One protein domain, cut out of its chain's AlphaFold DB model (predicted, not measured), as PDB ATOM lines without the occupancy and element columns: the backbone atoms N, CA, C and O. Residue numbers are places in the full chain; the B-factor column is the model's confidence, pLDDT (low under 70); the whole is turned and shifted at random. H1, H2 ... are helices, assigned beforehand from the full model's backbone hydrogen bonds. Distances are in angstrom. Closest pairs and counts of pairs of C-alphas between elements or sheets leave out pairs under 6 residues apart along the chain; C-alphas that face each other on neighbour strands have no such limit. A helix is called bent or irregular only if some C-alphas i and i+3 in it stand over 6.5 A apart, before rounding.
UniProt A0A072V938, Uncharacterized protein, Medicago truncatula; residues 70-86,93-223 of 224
ATOM      1  N   GLU A  70     134.403 292.953 196.541       72.62
ATOM      2  CA  GLU A  70     134.432 291.500 196.318       72.62
ATOM      3  C   GLU A  70     134.909 290.734 197.562       72.62
ATOM      4  O   GLU A  70     134.282 289.768 197.982       72.62
ATOM      5  N   GLN A  71     135.952 291.218 198.230       78.25
ATOM      6  CA  GLN A  71     136.498 290.617 199.447       78.25
ATOM      7  C   GLN A  71     135.525 290.717 200.625       78.25
ATOM      8  O   GLN A  71     135.429 289.782 201.421       78.25
ATOM      9  N   HIS A  72     134.772 291.816 200.738       80.06
ATOM     10  CA  HIS A  72     133.684 291.901 201.714       80.06
ATOM     11  C   HIS A  72     132.575 290.902 201.409       80.06
ATOM     12  O   HIS A  72     132.071 290.267 202.332       80.06
ATOM     13  N   LEU A  73     132.208 290.752 200.135       79.12
ATOM     14  CA  LEU A  73     131.155 289.833 199.720       79.12
ATOM     15  C   LEU A  73     131.550 288.378 200.007       79.12
ATOM     16  O   LEU A  73     130.769 287.650 200.615       79.12
ATOM     17  N   VAL A  74     132.784 287.978 199.678       81.25
ATOM     18  CA  VAL A  74     133.329 286.648 200.008       81.25
ATOM     19  C   VAL A  74     133.300 286.415 201.521       81.25
ATOM     20  O   VAL A  74     132.734 285.420 201.969       81.25
ATOM     21  N   LEU A  75     133.812 287.358 202.319       81.94
ATOM     22  CA  LEU A  75     133.854 287.231 203.779       81.94
ATOM     23  C   LEU A  75     132.451 287.126 204.404       81.94
ATOM     24  O   LEU A  75     132.219 286.301 205.288       81.94
ATOM     25  N   ILE A  76     131.497 287.936 203.936       80.31
ATOM     26  CA  ILE A  76     130.105 287.893 204.402       80.31
ATOM     27  C   ILE A  76     129.426 286.591 203.955       80.31
ATOM     28  O   ILE A  76     128.701 285.992 204.745       80.31
ATOM     29  N   SER A  77     129.683 286.112 202.736       77.75
ATOM     30  CA  SER A  77     129.124 284.845 202.245       77.75
ATOM     31  C   SER A  77     129.637 283.640 203.044       77.75
ATOM     32  O   SER A  77     128.836 282.799 203.457       77.75
ATOM     33  N   ALA A  78     130.935 283.610 203.370       79.81
ATOM     34  CA  ALA A  78     131.541 282.609 204.244       79.81
ATOM     35  C   ALA A  78     130.877 282.622 205.629       79.81
ATOM     36  O   ALA A  78     130.485 281.583 206.163       79.81
ATOM     37  N   TRP A  79     130.676 283.816 206.191       77.62
ATOM     38  CA  TRP A  79     129.991 283.978 207.467       77.62
ATOM     39  C   TRP A  79     128.530 283.521 207.426       77.62
ATOM     40  O   TRP A  79     128.079 282.850 208.346       77.62
ATOM     41  N   ILE A  80     127.777 283.832 206.373       76.25
ATOM     42  CA  ILE A  80     126.394 283.359 206.246       76.25
ATOM     43  C   ILE A  80     126.377 281.827 206.171       76.25
ATOM     44  O   ILE A  80     125.602 281.198 206.891       76.25
ATOM     45  N   LYS A  81     127.273 281.228 205.376       75.94
ATOM     46  CA  LYS A  81     127.369 279.775 205.173       75.94
ATOM     47  C   LYS A  81     127.758 279.010 206.444       75.94
ATOM     48  O   LYS A  81     127.180 277.963 206.724       75.94
ATOM     49  N   PHE A  82     128.709 279.518 207.229       74.62
ATOM     50  CA  PHE A  82     129.262 278.794 208.386       74.62
ATOM     51  C   PHE A  82     128.859 279.369 209.754       74.62
ATOM     52  O   PHE A  82     128.864 278.647 210.747       74.62
ATOM     53  N   GLY A  83     128.477 280.644 209.825       63.19
ATOM     54  CA  GLY A  83     128.139 281.373 211.055       63.19
ATOM     55  C   GLY A  83     126.672 281.333 211.470       63.19
ATOM     56  O   GLY A  83     126.384 281.544 212.650       63.19
ATOM     57  N   THR A  84     125.745 281.013 210.560       55.81
ATOM     58  CA  THR A  84     124.305 280.888 210.878       55.81
ATOM     59  C   THR A  84     123.880 279.470 211.278       55.81
ATOM     60  O   THR A  84     122.885 279.305 211.977       55.81
ATOM     61  N   ASN A  85     124.691 278.449 210.976       51.81
ATOM     62  CA  ASN A  85     124.483 277.049 211.385       51.81
ATOM     63  C   ASN A  85     124.814 276.791 212.878       51.81
ATOM     64  O   ASN A  85     125.144 275.681 213.297       51.81
ATOM     65  N   ASN A  86     124.745 277.833 213.711       49.47
ATOM     66  CA  ASN A  86     125.282 277.869 215.069       49.47
ATOM     67  C   ASN A  86     124.332 277.357 216.168       49.47
ATOM     68  O   ASN A  86     124.701 277.419 217.344       49.47
ATOM     69  N   ARG A  93     135.073 275.082 219.285       47.47
ATOM     70  CA  ARG A  93     136.267 275.893 219.572       47.47
ATOM     71  C   ARG A  93     136.736 276.626 218.307       47.47
ATOM     72  O   ARG A  93     136.760 276.041 217.220       47.47
ATOM     73  N   GLY A  94     137.107 277.897 218.479       53.72
ATOM     74  CA  GLY A  94     137.327 278.896 217.424       53.72
ATOM     75  C   GLY A  94     138.299 278.530 216.298       53.72
ATOM     76  O   GLY A  94     138.253 279.181 215.262       53.72
ATOM     77  N   GLU A  95     139.103 277.476 216.447       55.91
ATOM     78  CA  GLU A  95     140.005 276.966 215.406       55.91
ATOM     79  C   GLU A  95     139.243 276.366 214.208       55.91
ATOM     80  O   GLU A  95     139.619 276.596 213.065       55.91
ATOM     81  N   THR A  96     138.114 275.681 214.432       70.38
ATOM     82  CA  THR A  96     137.353 275.040 213.332       70.38
ATOM     83  C   THR A  96     136.387 275.986 212.620       70.38
ATOM     84  O   THR A  96     136.119 275.827 211.433       70.38
ATOM     85  N   TYR A  97     135.845 276.972 213.338       71.69
ATOM     86  CA  TYR A  97     134.890 277.932 212.785       71.69
ATOM     87  C   TYR A  97     135.581 278.951 211.878       71.69
ATOM     88  O   TYR A  97     135.182 279.135 210.729       71.69
ATOM     89  N   TRP A  98     136.634 279.589 212.392       77.19
ATOM     90  CA  TRP A  98     137.394 280.563 211.620       77.19
ATOM     91  C   TRP A  98     138.213 279.881 210.524       77.19
ATOM     92  O   TRP A  98     138.255 280.418 209.424       77.19
ATOM     93  N   GLY A  99     138.740 278.672 210.767       77.81
ATOM     94  CA  GLY A  99     139.415 277.871 209.739       77.81
ATOM     95  C   GLY A  99     138.540 277.604 208.509       77.81
ATOM     96  O   GLY A  99     138.967 277.861 207.392       77.81
ATOM     97  N   LYS A 100     137.268 277.221 208.691       78.50
ATOM     98  CA  LYS A 100     136.327 277.026 207.563       78.50
ATOM     99  C   LYS A 100     136.015 278.314 206.800       78.50
ATOM    100  O   LYS A 100     135.800 278.282 205.592       78.50
ATOM    101  N   ILE A 101     135.946 279.444 207.503       79.06
ATOM    102  CA  ILE A 101     135.759 280.756 206.869       79.06
ATOM    103  C   ILE A 101     137.002 281.130 206.060       79.06
ATOM    104  O   ILE A 101     136.855 281.650 204.958       79.06
ATOM    105  N   ASP A 102     138.193 280.849 206.584       78.00
ATOM    106  CA  ASP A 102     139.469 281.106 205.919       78.00
ATOM    107  C   ASP A 102     139.632 280.269 204.655       78.00
ATOM    108  O   ASP A 102     139.818 280.820 203.577       78.00
ATOM    109  N   GLU A 103     139.440 278.952 204.765       79.38
ATOM    110  CA  GLU A 103     139.471 278.014 203.641       79.38
ATOM    111  C   GLU A 103     138.495 278.438 202.543       79.38
ATOM    112  O   GLU A 103     138.873 278.527 201.379       79.38
ATOM    113  N   TYR A 104     137.263 278.798 202.909       81.25
ATOM    114  CA  TYR A 104     136.279 279.296 201.951       81.25
ATOM    115  C   TYR A 104     136.701 280.627 201.321       81.25
ATOM    116  O   TYR A 104     136.521 280.841 200.123       81.25
ATOM    117  N   CYS A 105     137.267 281.544 202.104       78.06
ATOM    118  CA  CYS A 105     137.800 282.789 201.568       78.06
ATOM    119  C   CYS A 105     138.958 282.519 200.595       78.06
ATOM    120  O   CYS A 105     139.009 283.147 199.544       78.06
ATOM    121  N   ILE A 106     139.845 281.571 200.889       77.69
ATOM    122  CA  ILE A 106     140.954 281.173 200.013       77.69
ATOM    123  C   ILE A 106     140.435 280.501 198.732       77.69
ATOM    124  O   ILE A 106     140.921 280.795 197.642       77.69
ATOM    125  N   GLU A 107     139.440 279.622 198.846       78.12
ATOM    126  CA  GLU A 107     138.881 278.851 197.731       78.12
ATOM    127  C   GLU A 107     138.067 279.726 196.761       78.12
ATOM    128  O   GLU A 107     138.207 279.603 195.540       78.12
ATOM    129  N   TYR A 108     137.241 280.633 197.297       73.69
ATOM    130  CA  TYR A 108     136.282 281.441 196.527       73.69
ATOM    131  C   TYR A 108     136.672 282.918 196.387       73.69
ATOM    132  O   TYR A 108     136.008 283.665 195.667       73.69
ATOM    133  N   GLY A 109     137.724 283.370 197.064       68.62
ATOM    134  CA  GLY A 109     138.184 284.751 197.002       68.62
ATOM    135  C   GLY A 109     139.238 284.986 195.928       68.62
ATOM    136  O   GLY A 109     140.188 284.224 195.775       68.62
ATOM    137  N   SER A 110     139.119 286.109 195.214       56.97
ATOM    138  CA  SER A 110     140.206 286.654 194.391       56.97
ATOM    139  C   SER A 110     141.228 287.367 195.283       56.97
ATOM    140  O   SER A 110     141.404 288.585 195.224       56.97
ATOM    141  N   PHE A 111     141.843 286.626 196.201       59.78
ATOM    142  CA  PHE A 111     142.925 287.145 197.021       59.78
ATOM    143  C   PHE A 111     144.241 286.943 196.267       59.78
ATOM    144  O   PHE A 111     144.719 285.822 196.142       59.78
ATOM    145  N   ASP A 112     144.841 288.035 195.783       52.59
ATOM    146  CA  ASP A 112     146.168 288.014 195.137       52.59
ATOM    147  C   ASP A 112     147.283 287.496 196.076       52.59
ATOM    148  O   ASP A 112     148.393 287.200 195.642       52.59
ATOM    149  N   SER A 113     146.984 287.377 197.374       55.12
ATOM    150  CA  SER A 113     147.806 286.735 198.399       55.12
ATOM    151  C   SER A 113     146.894 286.142 199.482       55.12
ATOM    152  O   SER A 113     145.922 286.819 199.838       55.12
ATOM    153  N   PRO A 114     147.179 284.945 200.038       56.06
ATOM    154  CA  PRO A 114     146.426 284.392 201.164       56.06
ATOM    155  C   PRO A 114     146.359 285.432 202.287       56.06
ATOM    156  O   PRO A 114     147.387 285.841 202.831       56.06
ATOM    157  N   ARG A 115     145.161 285.942 202.587       63.94
ATOM    158  CA  ARG A 115     144.988 286.865 203.711       63.94
ATOM    159  C   ARG A 115     144.974 286.044 204.988       63.94
ATOM    160  O   ARG A 115     144.282 285.043 205.058       63.94
ATOM    161  N   ASP A 116     145.737 286.496 205.975       69.81
ATOM    162  CA  ASP A 116     145.823 285.857 207.284       69.81
ATOM    163  C   ASP A 116     144.441 285.782 207.959       69.81
ATOM    164  O   ASP A 116     143.658 286.741 207.917       69.81
ATOM    165  N   LEU A 117     144.170 284.664 208.629       68.75
ATOM    166  CA  LEU A 117     142.953 284.385 209.386       68.75
ATOM    167  C   LEU A 117     142.584 285.536 210.333       68.75
ATOM    168  O   LEU A 117     141.420 285.942 210.448       68.75
ATOM    169  N   VAL A 118     143.602 286.108 210.976       75.50
ATOM    170  CA  VAL A 118     143.467 287.241 211.898       75.50
ATOM    171  C   VAL A 118     142.915 288.481 211.184       75.50
ATOM    172  O   VAL A 118     142.106 289.218 211.753       75.50
ATOM    173  N   ALA A 119     143.277 288.708 209.918       76.50
ATOM    174  CA  ALA A 119     142.769 289.828 209.129       76.50
ATOM    175  C   ALA A 119     141.276 289.662 208.796       76.50
ATOM    176  O   ALA A 119     140.506 290.616 208.946       76.50
ATOM    177  N   CYS A 120     140.844 288.457 208.405       74.81
ATOM    178  CA  CYS A 120     139.431 288.135 208.173       74.81
ATOM    179  C   CYS A 120     138.593 288.346 209.443       74.81
ATOM    180  O   CYS A 120     137.553 289.014 209.412       74.81
ATOM    181  N   GLN A 121     139.090 287.859 210.583       79.19
ATOM    182  CA  GLN A 121     138.434 288.017 211.878       79.19
ATOM    183  C   GLN A 121     138.328 289.492 212.302       79.19
ATOM    184  O   GLN A 121     137.252 289.957 212.693       79.19
ATOM    185  N   ASN A 122     139.416 290.257 212.187       81.19
ATOM    186  CA  ASN A 122     139.428 291.685 212.509       81.19
ATOM    187  C   ASN A 122     138.449 292.469 211.633       81.19
ATOM    188  O   ASN A 122     137.683 293.297 212.143       81.19
ATOM    189  N   ARG A 123     138.413 292.172 210.328       83.44
ATOM    190  CA  ARG A 123     137.501 292.836 209.396       83.44
ATOM    191  C   ARG A 123     136.043 292.540 209.724       83.44
ATOM    192  O   ARG A 123     135.228 293.464 209.755       83.44
ATOM    193  N   PHE A 124     135.722 291.286 210.028       80.50
ATOM    194  CA  PHE A 124     134.381 290.894 210.444       80.50
ATOM    195  C   PHE A 124     133.942 291.606 211.733       80.50
ATOM    196  O   PHE A 124     132.847 292.172 211.800       80.50
ATOM    197  N   ASN A 125     134.812 291.635 212.745       80.62
ATOM    198  CA  ASN A 125     134.537 292.303 214.016       80.62
ATOM    199  C   ASN A 125     134.304 293.807 213.834       80.62
ATOM    200  O   ASN A 125     133.420 294.384 214.471       80.62
ATOM    201  N   TYR A 126     135.064 294.449 212.945       81.69
ATOM    202  CA  TYR A 126     134.850 295.847 212.582       81.69
ATOM    203  C   TYR A 126     133.467 296.071 211.949       81.69
ATOM    204  O   TYR A 126     132.712 296.922 212.425       81.69
ATOM    205  N   MET A 127     133.097 295.279 210.936       75.31
ATOM    206  CA  MET A 127     131.787 295.394 210.278       75.31
ATOM    207  C   MET A 127     130.634 295.163 211.263       75.31
ATOM    208  O   MET A 127     129.683 295.945 211.304       75.31
ATOM    209  N   SER A 128     130.760 294.155 212.129       78.56
ATOM    210  CA  SER A 128     129.769 293.839 213.162       78.56
ATOM    211  C   SER A 128     129.556 294.998 214.138       78.56
ATOM    212  O   SER A 128     128.419 295.331 214.469       78.56
ATOM    213  N   LYS A 129     130.632 295.673 214.567       78.81
ATOM    214  CA  LYS A 129     130.537 296.859 215.436       78.81
ATOM    215  C   LYS A 129     129.752 297.991 214.775       78.81
ATOM    216  O   LYS A 129     128.903 298.601 215.425       78.81
ATOM    217  N   VAL A 130     130.017 298.264 213.497       75.75
ATOM    218  CA  VAL A 130     129.311 299.312 212.746       75.75
ATOM    219  C   VAL A 130     127.822 298.979 212.637       75.75
ATOM    220  O   VAL A 130     126.987 299.818 212.972       75.75
ATOM    221  N   ILE A 131     127.486 297.747 212.251       74.44
ATOM    222  CA  ILE A 131     126.098 297.286 212.095       74.44
ATOM    223  C   ILE A 131     125.333 297.356 213.426       74.44
ATOM    224  O   ILE A 131     124.239 297.916 213.484       74.44
ATOM    225  N   ASN A 132     125.925 296.874 214.521       78.31
ATOM    226  CA  ASN A 132     125.280 296.880 215.838       78.31
ATOM    227  C   ASN A 132     125.034 298.293 216.380       78.31
ATOM    228  O   ASN A 132     124.020 298.536 217.040       78.31
ATOM    229  N   LYS A 133     125.920 299.248 216.072       79.38
ATOM    230  CA  LYS A 133     125.712 300.660 216.417       79.38
ATOM    231  C   LYS A 133     124.473 301.223 215.716       79.38
ATOM    232  O   LYS A 133     123.682 301.915 216.356       79.38
ATOM    233  N   TRP A 134     124.282 300.897 214.437       74.69
ATOM    234  CA  TRP A 134     123.096 301.298 213.675       74.69
ATOM    235  C   TRP A 134     121.810 300.668 214.214       74.69
ATOM    236  O   TRP A 134     120.841 301.391 214.444       74.69
ATOM    237  N   ILE A 135     121.820 299.360 214.495       78.00
ATOM    238  CA  ILE A 135     120.676 298.654 215.102       78.00
ATOM    239  C   ILE A 135     120.282 299.317 216.429       78.00
ATOM    240  O   ILE A 135     119.125 299.674 216.638       78.00
ATOM    241  N   SER A 136     121.266 299.583 217.293       75.56
ATOM    242  CA  SER A 136     121.033 300.197 218.606       75.56
ATOM    243  C   SER A 136     120.438 301.606 218.500       75.56
ATOM    244  O   SER A 136     119.554 301.971 219.279       75.56
ATOM    245  N   ALA A 137     120.907 302.407 217.536       74.00
ATOM    246  CA  ALA A 137     120.385 303.749 217.283       74.00
ATOM    247  C   ALA A 137     118.929 303.714 216.789       74.00
ATOM    248  O   ALA A 137     118.102 304.499 217.262       74.00
ATOM    249  N   TYR A 138     118.597 302.776 215.899       75.56
ATOM    250  CA  TYR A 138     117.227 302.563 215.429       75.56
ATOM    251  C   TYR A 138     116.292 302.154 216.578       75.56
ATOM    252  O   TYR A 138     115.245 302.774 216.781       75.56
ATOM    253  N   ASP A 139     116.695 301.188 217.406       78.88
ATOM    254  CA  ASP A 139     115.896 300.735 218.551       78.88
ATOM    255  C   ASP A 139     115.671 301.844 219.588       78.88
ATOM    256  O   ASP A 139     114.615 301.928 220.226       78.88
ATOM    257  N   ALA A 140     116.658 302.722 219.786       75.81
ATOM    258  CA  ALA A 140     116.507 303.904 220.630       75.81
ATOM    259  C   ALA A 140     115.487 304.898 220.044       75.81
ATOM    260  O   ALA A 140     114.596 305.360 220.765       75.81
ATOM    261  N   ALA A 141     115.565 305.181 218.740       71.19
ATOM    262  CA  ALA A 141     114.624 306.062 218.046       71.19
ATOM    263  C   ALA A 141     113.184 305.523 218.109       71.19
ATOM    264  O   ALA A 141     112.253 306.262 218.444       71.19
ATOM    265  N   LYS A 142     113.005 304.217 217.896       71.69
ATOM    266  CA  LYS A 142     111.706 303.542 217.974       71.69
ATOM    267  C   LYS A 142     111.100 303.600 219.378       71.69
ATOM    268  O   LYS A 142     109.915 303.881 219.534       71.69
ATOM    269  N   ARG A 143     111.904 303.421 220.433       73.38
ATOM    270  CA  ARG A 143     111.431 303.551 221.828       73.38
ATOM    271  C   ARG A 143     110.979 304.972 222.171       73.38
ATOM    272  O   ARG A 143     109.990 305.151 222.882       73.38
ATOM    273  N   LEU A 144     111.641 305.993 221.628       67.75
ATOM    274  CA  LEU A 144     111.268 307.398 221.836       67.75
ATOM    275  C   LEU A 144     109.897 307.765 221.231       67.75
ATOM    276  O   LEU A 144     109.275 308.718 221.718       67.75
ATOM    277  N   GLN A 145     109.404 307.015 220.236       61.28
ATOM    278  CA  GLN A 145     108.071 307.177 219.635       61.28
ATOM    279  C   GLN A 145     106.941 306.866 220.631       61.28
ATOM    280  O   GLN A 145     105.951 307.596 220.683       61.28
ATOM    281  N   GLY A 146     107.110 305.847 221.482       57.50
ATOM    282  CA  GLY A 146     106.102 305.438 222.471       57.50
ATOM    283  C   GLY A 146     105.844 306.463 223.586       57.50
ATOM    284  O   GLY A 146     104.859 306.353 224.304       57.50
ATOM    285  N   SER A 147     106.698 307.491 223.717       60.28
ATOM    286  CA  SER A 147     106.673 308.471 224.822       60.28
ATOM    287  C   SER A 147     105.816 309.734 224.585       60.28
ATOM    288  O   SER A 147     105.868 310.670 225.379       60.28
ATOM    289  N   GLY A 148     105.039 309.815 223.496       55.59
ATOM    290  CA  GLY A 148     103.910 310.759 223.395       55.59
ATOM    291  C   GLY A 148     104.181 312.252 223.105       55.59
ATOM    292  O   GLY A 148     103.242 313.042 223.149       55.59
ATOM    293  N   LYS A 149     105.398 312.695 222.752       56.91
ATOM    294  CA  LYS A 149     105.650 314.113 222.364       56.91
ATOM    295  C   LYS A 149     105.285 314.363 220.887       56.91
ATOM    296  O   LYS A 149     106.056 314.025 219.994       56.91
ATOM    297  N   LYS A 150     104.108 314.939 220.619       65.62
ATOM    298  CA  LYS A 150     103.523 315.073 219.269       65.62
ATOM    299  C   LYS A 150     103.860 316.407 218.583       65.62
ATOM    300  O   LYS A 150     103.604 317.464 219.148       65.62
ATOM    301  N   LYS A 151     104.375 316.297 217.346       54.34
ATOM    302  CA  LYS A 151     104.311 317.194 216.159       54.34
ATOM    303  C   LYS A 151     105.640 317.268 215.389       54.34
ATOM    304  O   LYS A 151     105.650 316.894 214.228       54.34
ATOM    305  N   ILE A 152     106.768 317.588 216.030       54.72
ATOM    306  CA  ILE A 152     108.102 317.546 215.372       54.72
ATOM    307  C   ILE A 152     108.624 316.101 215.248       54.72
ATOM    308  O   ILE A 152     109.316 315.750 214.297       54.72
ATOM    309  N   LYS A 153     108.228 315.224 216.181       53.72
ATOM    310  CA  LYS A 153     108.659 313.819 216.210       53.72
ATOM    311  C   LYS A 153     108.111 312.959 215.071       53.72
ATOM    312  O   LYS A 153     108.740 311.962 214.761       53.72
ATOM    313  N   ASN A 154     106.973 313.310 214.469       57.94
ATOM    314  CA  ASN A 154     106.367 312.464 213.436       57.94
ATOM    315  C   ASN A 154     107.094 312.590 212.096       57.94
ATOM    316  O   ASN A 154     107.392 311.564 211.507       57.94
ATOM    317  N   ALA A 155     107.460 313.802 211.668       63.97
ATOM    318  CA  ALA A 155     108.177 314.003 210.406       63.97
ATOM    319  C   ALA A 155     109.598 313.414 210.445       63.97
ATOM    320  O   ALA A 155     109.991 312.677 209.548       63.97
ATOM    321  N   ALA A 156     110.348 313.661 211.527       65.25
ATOM    322  CA  ALA A 156     111.681 313.080 211.701       65.25
ATOM    323  C   ALA A 156     111.640 311.544 211.799       65.25
ATOM    324  O   ALA A 156     112.558 310.866 211.350       65.25
ATOM    325  N   LEU A 157     110.579 310.980 212.379       66.62
ATOM    326  CA  LEU A 157     110.413 309.536 212.478       66.62
ATOM    327  C   LEU A 157     109.957 308.910 211.162       66.62
ATOM    328  O   LEU A 157     110.424 307.834 210.827       66.62
ATOM    329  N   GLU A 158     109.075 309.571 210.422       73.31
ATOM    330  CA  GLU A 158     108.676 309.149 209.081       73.31
ATOM    331  C   GLU A 158     109.884 309.151 208.137       73.31
ATOM    332  O   GLU A 158     110.061 308.217 207.363       73.31
ATOM    333  N   GLU A 159     110.794 310.120 208.287       76.75
ATOM    334  CA  GLU A 159     112.075 310.119 207.579       76.75
ATOM    335  C   GLU A 159     113.005 308.979 208.032       76.75
ATOM    336  O   GLU A 159     113.635 308.334 207.194       76.75
ATOM    337  N   VAL A 160     113.082 308.687 209.335       72.31
ATOM    338  CA  VAL A 160     113.860 307.547 209.856       72.31
ATOM    339  C   VAL A 160     113.279 306.212 209.391       72.31
ATOM    340  O   VAL A 160     114.038 305.334 208.995       72.31
ATOM    341  N   GLU A 161     111.957 306.049 209.396       76.50
ATOM    342  CA  GLU A 161     111.291 304.828 208.939       76.50
ATOM    343  C   GLU A 161     111.422 304.676 207.422       76.50
ATOM    344  O   GLU A 161     111.713 303.585 206.945       76.50
ATOM    345  N   LYS A 162     111.332 305.771 206.657       79.69
ATOM    346  CA  LYS A 162     111.628 305.764 205.221       79.69
ATOM    347  C   LYS A 162     113.067 305.321 204.952       79.69
ATOM    348  O   LYS A 162     113.272 304.414 204.154       79.69
ATOM    349  N   LYS A 163     114.048 305.894 205.661       75.75
ATOM    350  CA  LYS A 163     115.461 305.478 205.568       75.75
ATOM    351  C   LYS A 163     115.671 304.034 206.018       75.75
ATOM    352  O   LYS A 163     116.563 303.366 205.514       75.75
ATOM    353  N   TRP A 164     114.868 303.539 206.956       71.88
ATOM    354  CA  TRP A 164     114.921 302.153 207.415       71.88
ATOM    355  C   TRP A 164     114.349 301.169 206.394       71.88
ATOM    356  O   TRP A 164     114.923 300.103 206.184       71.88
ATOM    357  N   VAL A 165     113.240 301.521 205.743       77.88
ATOM    358  CA  VAL A 165     112.679 300.751 204.628       77.88
ATOM    359  C   VAL A 165     113.660 300.743 203.461       77.88
ATOM    360  O   VAL A 165     113.997 299.670 202.979       77.88
ATOM    361  N   GLU A 166     114.206 301.901 203.089       76.06
ATOM    362  CA  GLU A 166     115.245 302.017 202.061       76.06
ATOM    363  C   GLU A 166     116.484 301.186 202.422       76.06
ATOM    364  O   GLU A 166     116.978 300.414 201.608       76.06
ATOM    365  N   PHE A 167     116.936 301.246 203.676       72.12
ATOM    366  CA  PHE A 167     118.017 300.397 204.174       72.12
ATOM    367  C   PHE A 167     117.688 298.904 204.059       72.12
ATOM    368  O   PHE A 167     118.546 298.129 203.645       72.12
ATOM    369  N   LYS A 168     116.471 298.473 204.408       70.31
ATOM    370  CA  LYS A 168     116.042 297.075 204.248       70.31
ATOM    371  C   LYS A 168     116.029 296.656 202.785       70.31
ATOM    372  O   LYS A 168     116.499 295.564 202.492       70.31
ATOM    373  N   GLU A 169     115.527 297.506 201.898       73.38
ATOM    374  CA  GLU A 169     115.513 297.278 200.452       73.38
ATOM    375  C   GLU A 169     116.944 297.089 199.932       73.38
ATOM    376  O   GLU A 169     117.250 296.080 199.300       73.38
ATOM    377  N   ILE A 170     117.850 297.999 200.311       70.38
ATOM    378  CA  ILE A 170     119.282 297.918 200.002       70.38
ATOM    379  C   ILE A 170     119.872 296.618 200.553       70.38
ATOM    380  O   ILE A 170     120.623 295.946 199.856       70.38
ATOM    381  N   LYS A 171     119.520 296.208 201.778       68.69
ATOM    382  CA  LYS A 171     120.026 294.958 202.360       68.69
ATOM    383  C   LYS A 171     119.488 293.714 201.674       68.69
ATOM    384  O   LYS A 171     120.237 292.755 201.528       68.69
ATOM    385  N   VAL A 172     118.234 293.715 201.242       71.19
ATOM    386  CA  VAL A 172     117.672 292.621 200.442       71.19
ATOM    387  C   VAL A 172     118.394 292.538 199.097       71.19
ATOM    388  O   VAL A 172     118.794 291.445 198.708       71.19
ATOM    389  N   GLN A 173     118.640 293.672 198.439       71.88
ATOM    390  CA  GLN A 173     119.407 293.726 197.191       71.88
ATOM    391  C   GLN A 173     120.854 293.260 197.379       71.88
ATOM    392  O   GLN A 173     121.331 292.449 196.594       71.88
ATOM    393  N   GLU A 174     121.544 293.704 198.432       71.38
ATOM    394  CA  GLU A 174     122.899 293.245 198.761       71.38
ATOM    395  C   GLU A 174     122.929 291.743 199.076       71.38
ATOM    396  O   GLU A 174     123.852 291.055 198.655       71.38
ATOM    397  N   ILE A 175     121.928 291.204 199.786       70.62
ATOM    398  CA  ILE A 175     121.801 289.757 200.029       70.62
ATOM    399  C   ILE A 175     121.597 289.002 198.716       70.62
ATOM    400  O   ILE A 175     122.172 287.931 198.536       70.62
ATOM    401  N   GLU A 176     120.797 289.535 197.798       75.00
ATOM    402  CA  GLU A 176     120.583 288.899 196.503       75.00
ATOM    403  C   GLU A 176     121.852 288.945 195.642       75.00
ATOM    404  O   GLU A 176     122.276 287.914 195.127       75.00
ATOM    405  N   GLN A 177     122.550 290.086 195.612       74.44
ATOM    406  CA  GLN A 177     123.875 290.209 194.998       74.44
ATOM    407  C   GLN A 177     124.889 289.244 195.626       74.44
ATOM    408  O   GLN A 177     125.703 288.661 194.917       74.44
ATOM    409  N   LEU A 178     124.841 289.033 196.946       71.62
ATOM    410  CA  LEU A 178     125.682 288.062 197.649       71.62
ATOM    411  C   LEU A 178     125.389 286.622 197.212       71.62
ATOM    412  O   LEU A 178     126.326 285.836 197.041       71.62
ATOM    413  N   LYS A 179     124.114 286.259 197.026       74.19
ATOM    414  CA  LYS A 179     123.729 284.934 196.516       74.19
ATOM    415  C   LYS A 179     124.199 284.740 195.082       74.19
ATOM    416  O   LYS A 179     124.796 283.708 194.787       74.19
ATOM    417  N   GLU A 180     123.972 285.728 194.221       80.56
ATOM    418  CA  GLU A 180     124.402 285.694 192.824       80.56
ATOM    419  C   GLU A 180     125.926 285.602 192.726       80.56
ATOM    420  O   GLU A 180     126.451 284.716 192.057       80.56
ATOM    421  N   PHE A 181     126.647 286.427 193.487       77.31
ATOM    422  CA  PHE A 181     128.100 286.361 193.591       77.31
ATOM    423  C   PHE A 181     128.576 284.967 194.024       77.31
ATOM    424  O   PHE A 181     129.475 284.399 193.406       77.31
ATOM    425  N   THR A 182     127.945 284.381 195.046       75.00
ATOM    426  CA  THR A 182     128.283 283.033 195.529       75.00
ATOM    427  C   THR A 182     128.045 281.973 194.452       75.00
ATOM    428  O   THR A 182     128.900 281.114 194.240       75.00
ATOM    429  N   ALA A 183     126.919 282.049 193.737       79.75
ATOM    430  CA  ALA A 183     126.605 281.140 192.639       79.75
ATOM    431  C   ALA A 183     127.617 281.266 191.489       79.75
ATOM    432  O   ALA A 183     128.102 280.258 190.979       79.75
ATOM    433  N   VAL A 184     128.000 282.495 191.130       83.00
ATOM    434  CA  VAL A 184     129.008 282.771 190.097       83.00
ATOM    435  C   VAL A 184     130.381 282.228 190.493       83.00
ATOM    436  O   VAL A 184     131.046 281.599 189.668       83.00
ATOM    437  N   GLN A 185     130.822 282.425 191.741       76.56
ATOM    438  CA  GLN A 185     132.104 281.877 192.199       76.56
ATOM    439  C   GLN A 185     132.087 280.346 192.230       76.56
ATOM    440  O   GLN A 185     133.050 279.717 191.786       76.56
ATOM    441  N   HIS A 186     130.982 279.745 192.681       79.38
ATOM    442  CA  HIS A 186     130.804 278.295 192.653       79.38
ATOM    443  C   HIS A 186     130.889 277.748 191.221       79.38
ATOM    444  O   HIS A 186     131.621 276.793 190.971       79.38
ATOM    445  N   GLU A 187     130.226 278.393 190.260       87.06
ATOM    446  CA  GLU A 187     130.275 277.984 188.855       87.06
ATOM    447  C   GLU A 187     131.675 278.144 188.254       87.06
ATOM    448  O   GLU A 187     132.185 277.232 187.604       87.06
ATOM    449  N   LYS A 188     132.348 279.268 188.523       85.44
ATOM    450  CA  LYS A 188     133.733 279.509 188.094       85.44
ATOM    451  C   LYS A 188     134.674 278.422 188.614       85.44
ATOM    452  O   LYS A 188     135.558 277.969 187.885       85.44
ATOM    453  N   TYR A 189     134.501 278.008 189.866       82.44
ATOM    454  CA  TYR A 189     135.305 276.956 190.478       82.44
ATOM    455  C   TYR A 189     134.977 275.572 189.908       82.44
ATOM    456  O   TYR A 189     135.890 274.832 189.532       82.44
ATOM    457  N   ARG A 190     133.689 275.266 189.715       88.19
ATOM    458  CA  ARG A 190     133.236 274.061 189.011       88.19
ATOM    459  C   ARG A 190     133.843 273.968 187.612       88.19
ATOM    460  O   ARG A 190     134.340 272.915 187.228       88.19
ATOM    461  N   LEU A 191     133.901 275.080 186.878       91.00
ATOM    462  CA  LEU A 191     134.492 275.141 185.541       91.00
ATOM    463  C   LEU A 191     136.008 274.893 185.557       91.00
ATOM    464  O   LEU A 191     136.533 274.209 184.679       91.00
ATOM    465  N   LYS A 192     136.723 275.407 186.569       88.81
ATOM    466  CA  LYS A 192     138.152 275.108 186.773       88.81
ATOM    467  C   LYS A 192     138.377 273.615 187.028       88.81
ATOM    468  O   LYS A 192     139.264 273.036 186.404       88.81
ATOM    469  N   LYS A 193     137.564 272.997 187.894       90.31
ATOM    470  CA  LYS A 193     137.603 271.549 188.156       90.31
ATOM    471  C   LYS A 193     137.289 270.736 186.900       90.31
ATOM    472  O   LYS A 193     138.055 269.846 186.556       90.31
ATOM    473  N   MET A 194     136.242 271.104 186.159       95.00
ATOM    474  CA  MET A 194     135.874 270.465 184.891       95.00
ATOM    475  C   MET A 194     137.014 270.542 183.869       95.00
ATOM    476  O   MET A 194     137.366 269.548 183.239       95.00
ATOM    477  N   LYS A 195     137.652 271.711 183.733       93.75
ATOM    478  CA  LYS A 195     138.815 271.879 182.853       93.75
ATOM    479  C   LYS A 195     139.967 270.961 183.263       93.75
ATOM    480  O   LYS A 195     140.607 270.372 182.396       93.75
ATOM    481  N   LEU A 196     140.236 270.839 184.563       92.44
ATOM    482  CA  LEU A 196     141.268 269.943 185.083       92.44
ATOM    483  C   LEU A 196     140.941 268.469 184.807       92.44
ATOM    484  O   LEU A 196     141.818 267.745 184.345       92.44
ATOM    485  N   TYR A 197     139.687 268.057 185.008       94.12
ATOM    486  CA  TYR A 197     139.208 266.709 184.693       94.12
ATOM    487  C   TYR A 197     139.427 266.364 183.214       94.12
ATOM    488  O   TYR A 197     140.053 265.353 182.903       94.12
ATOM    489  N   VAL A 198     139.016 267.247 182.295       93.75
ATOM    490  CA  VAL A 198     139.226 267.045 180.850       93.75
ATOM    491  C   VAL A 198     140.717 266.916 180.523       93.75
ATOM    492  O   VAL A 198     141.106 265.974 179.837       93.75
ATOM    493  N   MET A 199     141.569 267.800 181.059       91.50
ATOM    494  CA  MET A 199     143.020 267.726 180.833       91.50
ATOM    495  C   MET A 199     143.619 266.399 181.315       91.50
ATOM    496  O   MET A 199     144.407 265.795 180.590       91.50
ATOM    497  N   LEU A 200     143.239 265.927 182.506       91.00
ATOM    498  CA  LEU A 200     143.744 264.670 183.059       91.00
ATOM    499  C   LEU A 200     143.220 263.452 182.286       91.00
ATOM    500  O   LEU A 200     144.015 262.593 181.922       91.00
ATOM    501  N   SER A 201     141.925 263.407 181.964       89.06
ATOM    502  CA  SER A 201     141.306 262.294 181.223       89.06
ATOM    503  C   SER A 201     141.865 262.104 179.806       89.06
ATOM    504  O   SER A 201     141.833 260.999 179.273       89.06
ATOM    505  N   SER A 202     142.413 263.165 179.204       88.12
ATOM    506  CA  SER A 202     143.016 263.130 177.865       88.12
ATOM    507  C   SER A 202     144.472 262.636 177.821       88.12
ATOM    508  O   SER A 202     145.050 262.543 176.742       88.12
ATOM    509  N   GLY A 203     145.095 262.348 178.970       85.38
ATOM    510  CA  GLY A 203     146.487 261.900 179.041       85.38
ATOM    511  C   GLY A 203     146.656 260.396 178.795       85.38
ATOM    512  O   GLY A 203     146.036 259.586 179.475       85.38
ATOM    513  N   GLU A 204     147.559 260.010 177.888       78.75
ATOM    514  CA  GLU A 204     147.794 258.602 177.500       78.75
ATOM    515  C   GLU A 204     148.457 257.733 178.591       78.75
ATOM    516  O   GLU A 204     148.376 256.508 178.532       78.75
ATOM    517  N   HIS A 205     149.096 258.335 179.605       81.81
ATOM    518  CA  HIS A 205     149.745 257.610 180.704       81.81
ATOM    519  C   HIS A 205     149.457 258.275 182.056       81.81
ATOM    520  O   HIS A 205     150.094 259.262 182.448       81.81
ATOM    521  N   LEU A 206     148.487 257.721 182.780       83.25
ATOM    522  CA  LEU A 206     148.145 258.142 184.135       83.25
ATOM    523  C   LEU A 206     148.981 257.351 185.139       83.25
ATOM    524  O   LEU A 206     148.929 256.126 185.173       83.25
ATOM    525  N   ASP A 207     149.762 258.063 185.948       89.19
ATOM    526  CA  ASP A 207     150.325 257.500 187.174       89.19
ATOM    527  C   ASP A 207     149.220 257.327 188.235       89.19
ATOM    528  O   ASP A 207     148.139 257.921 188.130       89.19
ATOM    529  N   ASP A 208     149.488 256.521 189.266       91.44
ATOM    530  CA  ASP A 208     148.511 256.217 190.323       91.44
ATOM    531  C   ASP A 208     147.960 257.489 190.992       91.44
ATOM    532  O   ASP A 208     146.776 257.572 191.314       91.44
ATOM    533  N   ARG A 209     148.793 258.530 191.120       92.06
ATOM    534  CA  ARG A 209     148.414 259.811 191.728       92.06
ATOM    535  C   ARG A 209     147.430 260.597 190.862       92.06
ATOM    536  O   ARG A 209     146.481 261.187 191.376       92.06
ATOM    537  N   LYS A 210     147.643 260.648 189.546       90.44
ATOM    538  CA  LYS A 210     146.710 261.289 188.607       90.44
ATOM    539  C   LYS A 210     145.401 260.521 188.521       90.44
ATOM    540  O   LYS A 210     144.359 261.155 188.383       90.44
ATOM    541  N   LYS A 211     145.447 259.192 188.630       91.38
ATOM    542  CA  LYS A 211     144.248 258.350 188.672       91.38
ATOM    543  C   LYS A 211     143.400 258.645 189.912       91.38
ATOM    544  O   LYS A 211     142.211 258.901 189.775       91.38
ATOM    545  N   GLU A 212     144.025 258.736 191.086       93.62
ATOM    546  CA  GLU A 212     143.353 259.146 192.328       93.62
ATOM    547  C   GLU A 212     142.754 260.562 192.223       93.62
ATOM    548  O   GLU A 212     141.621 260.807 192.639       93.62
ATOM    549  N   MET A 213     143.490 261.510 191.633       91.50
ATOM    550  CA  MET A 213     142.990 262.871 191.409       91.50
ATOM    551  C   MET A 213     141.789 262.900 190.456       91.50
ATOM    552  O   MET A 213     140.855 263.665 190.688       91.50
ATOM    553  N   LEU A 214     141.803 262.077 189.404       91.69
ATOM    554  CA  LEU A 214     140.695 261.959 188.461       91.69
ATOM    555  C   LEU A 214     139.445 261.401 189.152       91.69
ATOM    556  O   LEU A 214     138.384 261.998 189.011       91.69
ATOM    557  N   GLU A 215     139.583 260.342 189.956       92.00
ATOM    558  CA  GLU A 215     138.479 259.777 190.747       92.00
ATOM    559  C   GLU A 215     137.915 260.788 191.757       92.00
ATOM    560  O   GLU A 215     136.702 260.912 191.900       92.00
ATOM    561  N   ASN A 216     138.772 261.553 192.445       92.69
ATOM    562  CA  ASN A 216     138.323 262.624 193.343       92.69
ATOM    563  C   ASN A 216     137.530 263.705 192.596       92.69
ATOM    564  O   ASN A 216     136.457 264.099 193.047       92.69
ATOM    565  N   LEU A 217     138.034 264.165 191.446       93.12
ATOM    566  CA  LEU A 217     137.336 265.145 190.612       93.12
ATOM    567  C   LEU A 217     136.017 264.595 190.070       93.12
ATOM    568  O   LEU A 217     135.056 265.349 189.972       93.12
ATOM    569  N   GLU A 218     135.964 263.311 189.724       92.25
ATOM    570  CA  GLU A 218     134.760 262.657 189.215       92.25
ATOM    571  C   GLU A 218     133.655 262.624 190.276       92.25
ATOM    572  O   GLU A 218     132.538 263.071 190.008       92.25
ATOM    573  N   ARG A 219     133.999 262.234 191.512       91.06
ATOM    574  CA  ARG A 219     133.083 262.316 192.657       91.06
ATOM    575  C   ARG A 219     132.604 263.745 192.894       91.06
ATOM    576  O   ARG A 219     131.412 263.998 192.964       91.06
ATOM    577  N   GLU A 220     133.523 264.704 192.963       88.88
ATOM    578  CA  GLU A 220     133.182 266.098 193.270       88.88
ATOM    579  C   GLU A 220     132.392 266.824 192.167       88.88
ATOM    580  O   GLU A 220     131.713 267.810 192.455       88.88
ATOM    581  N   LEU A 221     132.516 266.407 190.902       91.06
ATOM    582  CA  LEU A 221     131.847 267.049 189.764       91.06
ATOM    583  C   LEU A 221     130.514 266.396 189.395       91.06
ATOM    584  O   LEU A 221     129.638 267.099 188.879       91.06
ATOM    585  N   PHE A 222     130.377 265.083 189.597       89.19
ATOM    586  CA  PHE A 222     129.275 264.299 189.033       89.19
ATOM    587  C   PHE A 222     128.474 263.496 190.063       89.19
ATOM    588  O   PHE A 222     127.351 263.100 189.749       89.19
ATOM    589  N   GLU A 223     128.986 263.291 191.277       79.44
ATOM    590  CA  GLU A 223     128.248 262.625 192.353       79.44
ATOM    591  C   GLU A 223     127.689 263.679 193.331       79.44
ATOM    592  O   GLU A 223     128.438 264.414 193.972       79.44
TER     593      GLU A 223
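What this domain is: This is residues 70 to 86 and 93 to 223 of the 224 residues of an uncharacterized protein of Medicago truncatula (UniProt A0A072V938). One very long helix, H4, runs nearly the whole length of the model, and H3 folds back beside it from one end, so that the two make a narrow V, open in between. In the wide mouth of the V the short helices H1 and H2 lie crosswise to H4, with H1 bridging the early part of H3 and H4, while H5 folds back on the other end of H4. The printed part has 148 residues with five named helices, H1 to H5 in order along the chain, and no named strand; its class is all helix. It is extended, a rod spanning 83 by 29 by 28 A, with a radius of gyration of the C-alphas of 23.0 A.

Where its parts are: H1 takes residues 70 to 83, beginning with C-alpha 70 at (134.432, 291.500, 196.318). After the cut, H2 takes residues 94 to 108. H3 takes residues 117 to 145 and is 42.9 A long from first to last C-alpha. H4 takes residues 152 to 201, 72.9 A long, from C-alpha 152 at (108.102, 317.546, 215.372); it is neither bent nor irregular, but only just: C-alphas 152 and 155 are 6.1 A apart. H5 takes residues 208 to 222 and ends with C-alpha 222 at (129.275, 264.299, 189.033).

How they stand to each other: H4 is the hub, touching the four other helices. H1 touches it about perpendicular, at 89 degrees, the closest C-alphas being those of Leu 73 and Leu 178, 6.1 A apart. H2 only just touches H4, with 3 pairs of C-alphas within 8 A, through Tyr 108 alone; its closest partner is Gln 185, C-alphas 6.0 A apart. H3 and H4 form a helical hairpin, opposite ways at a shallow tilt of 26 degrees; they only just touch, with 3 pairs, closest at the C-alphas of Gln 145 and Lys 153, 7.5 A. H4 and H5 form another, at a steep tilt of 41 degrees, closest at the C-alphas of Tyr 197 and Leu 214, 6.2 A. H1 and H2 touch at Ala 78 and Ile 101, whose C-alphas are 5.3 A apart. H5 is apart from H1, H2 and H3. In H1, H2, H3 and H5 every O i to N i+4 pair is within hydrogen-bond range; in H4, 45 of 46 are.

The domain as a whole: The C-alphas farthest apart are those of Lys 150 and His 205, 83.2 A. Residues 87 to 92 are not printed, and C-alphas 86 and 93 are 12.0 A apart across the cut. The links H2 to H3, H3 to H4 and H4 to H5 are short. Mean pLDDT of the printed part is 76.1; 31 residues are under 70, among them 109 to 117 and 144 to 157.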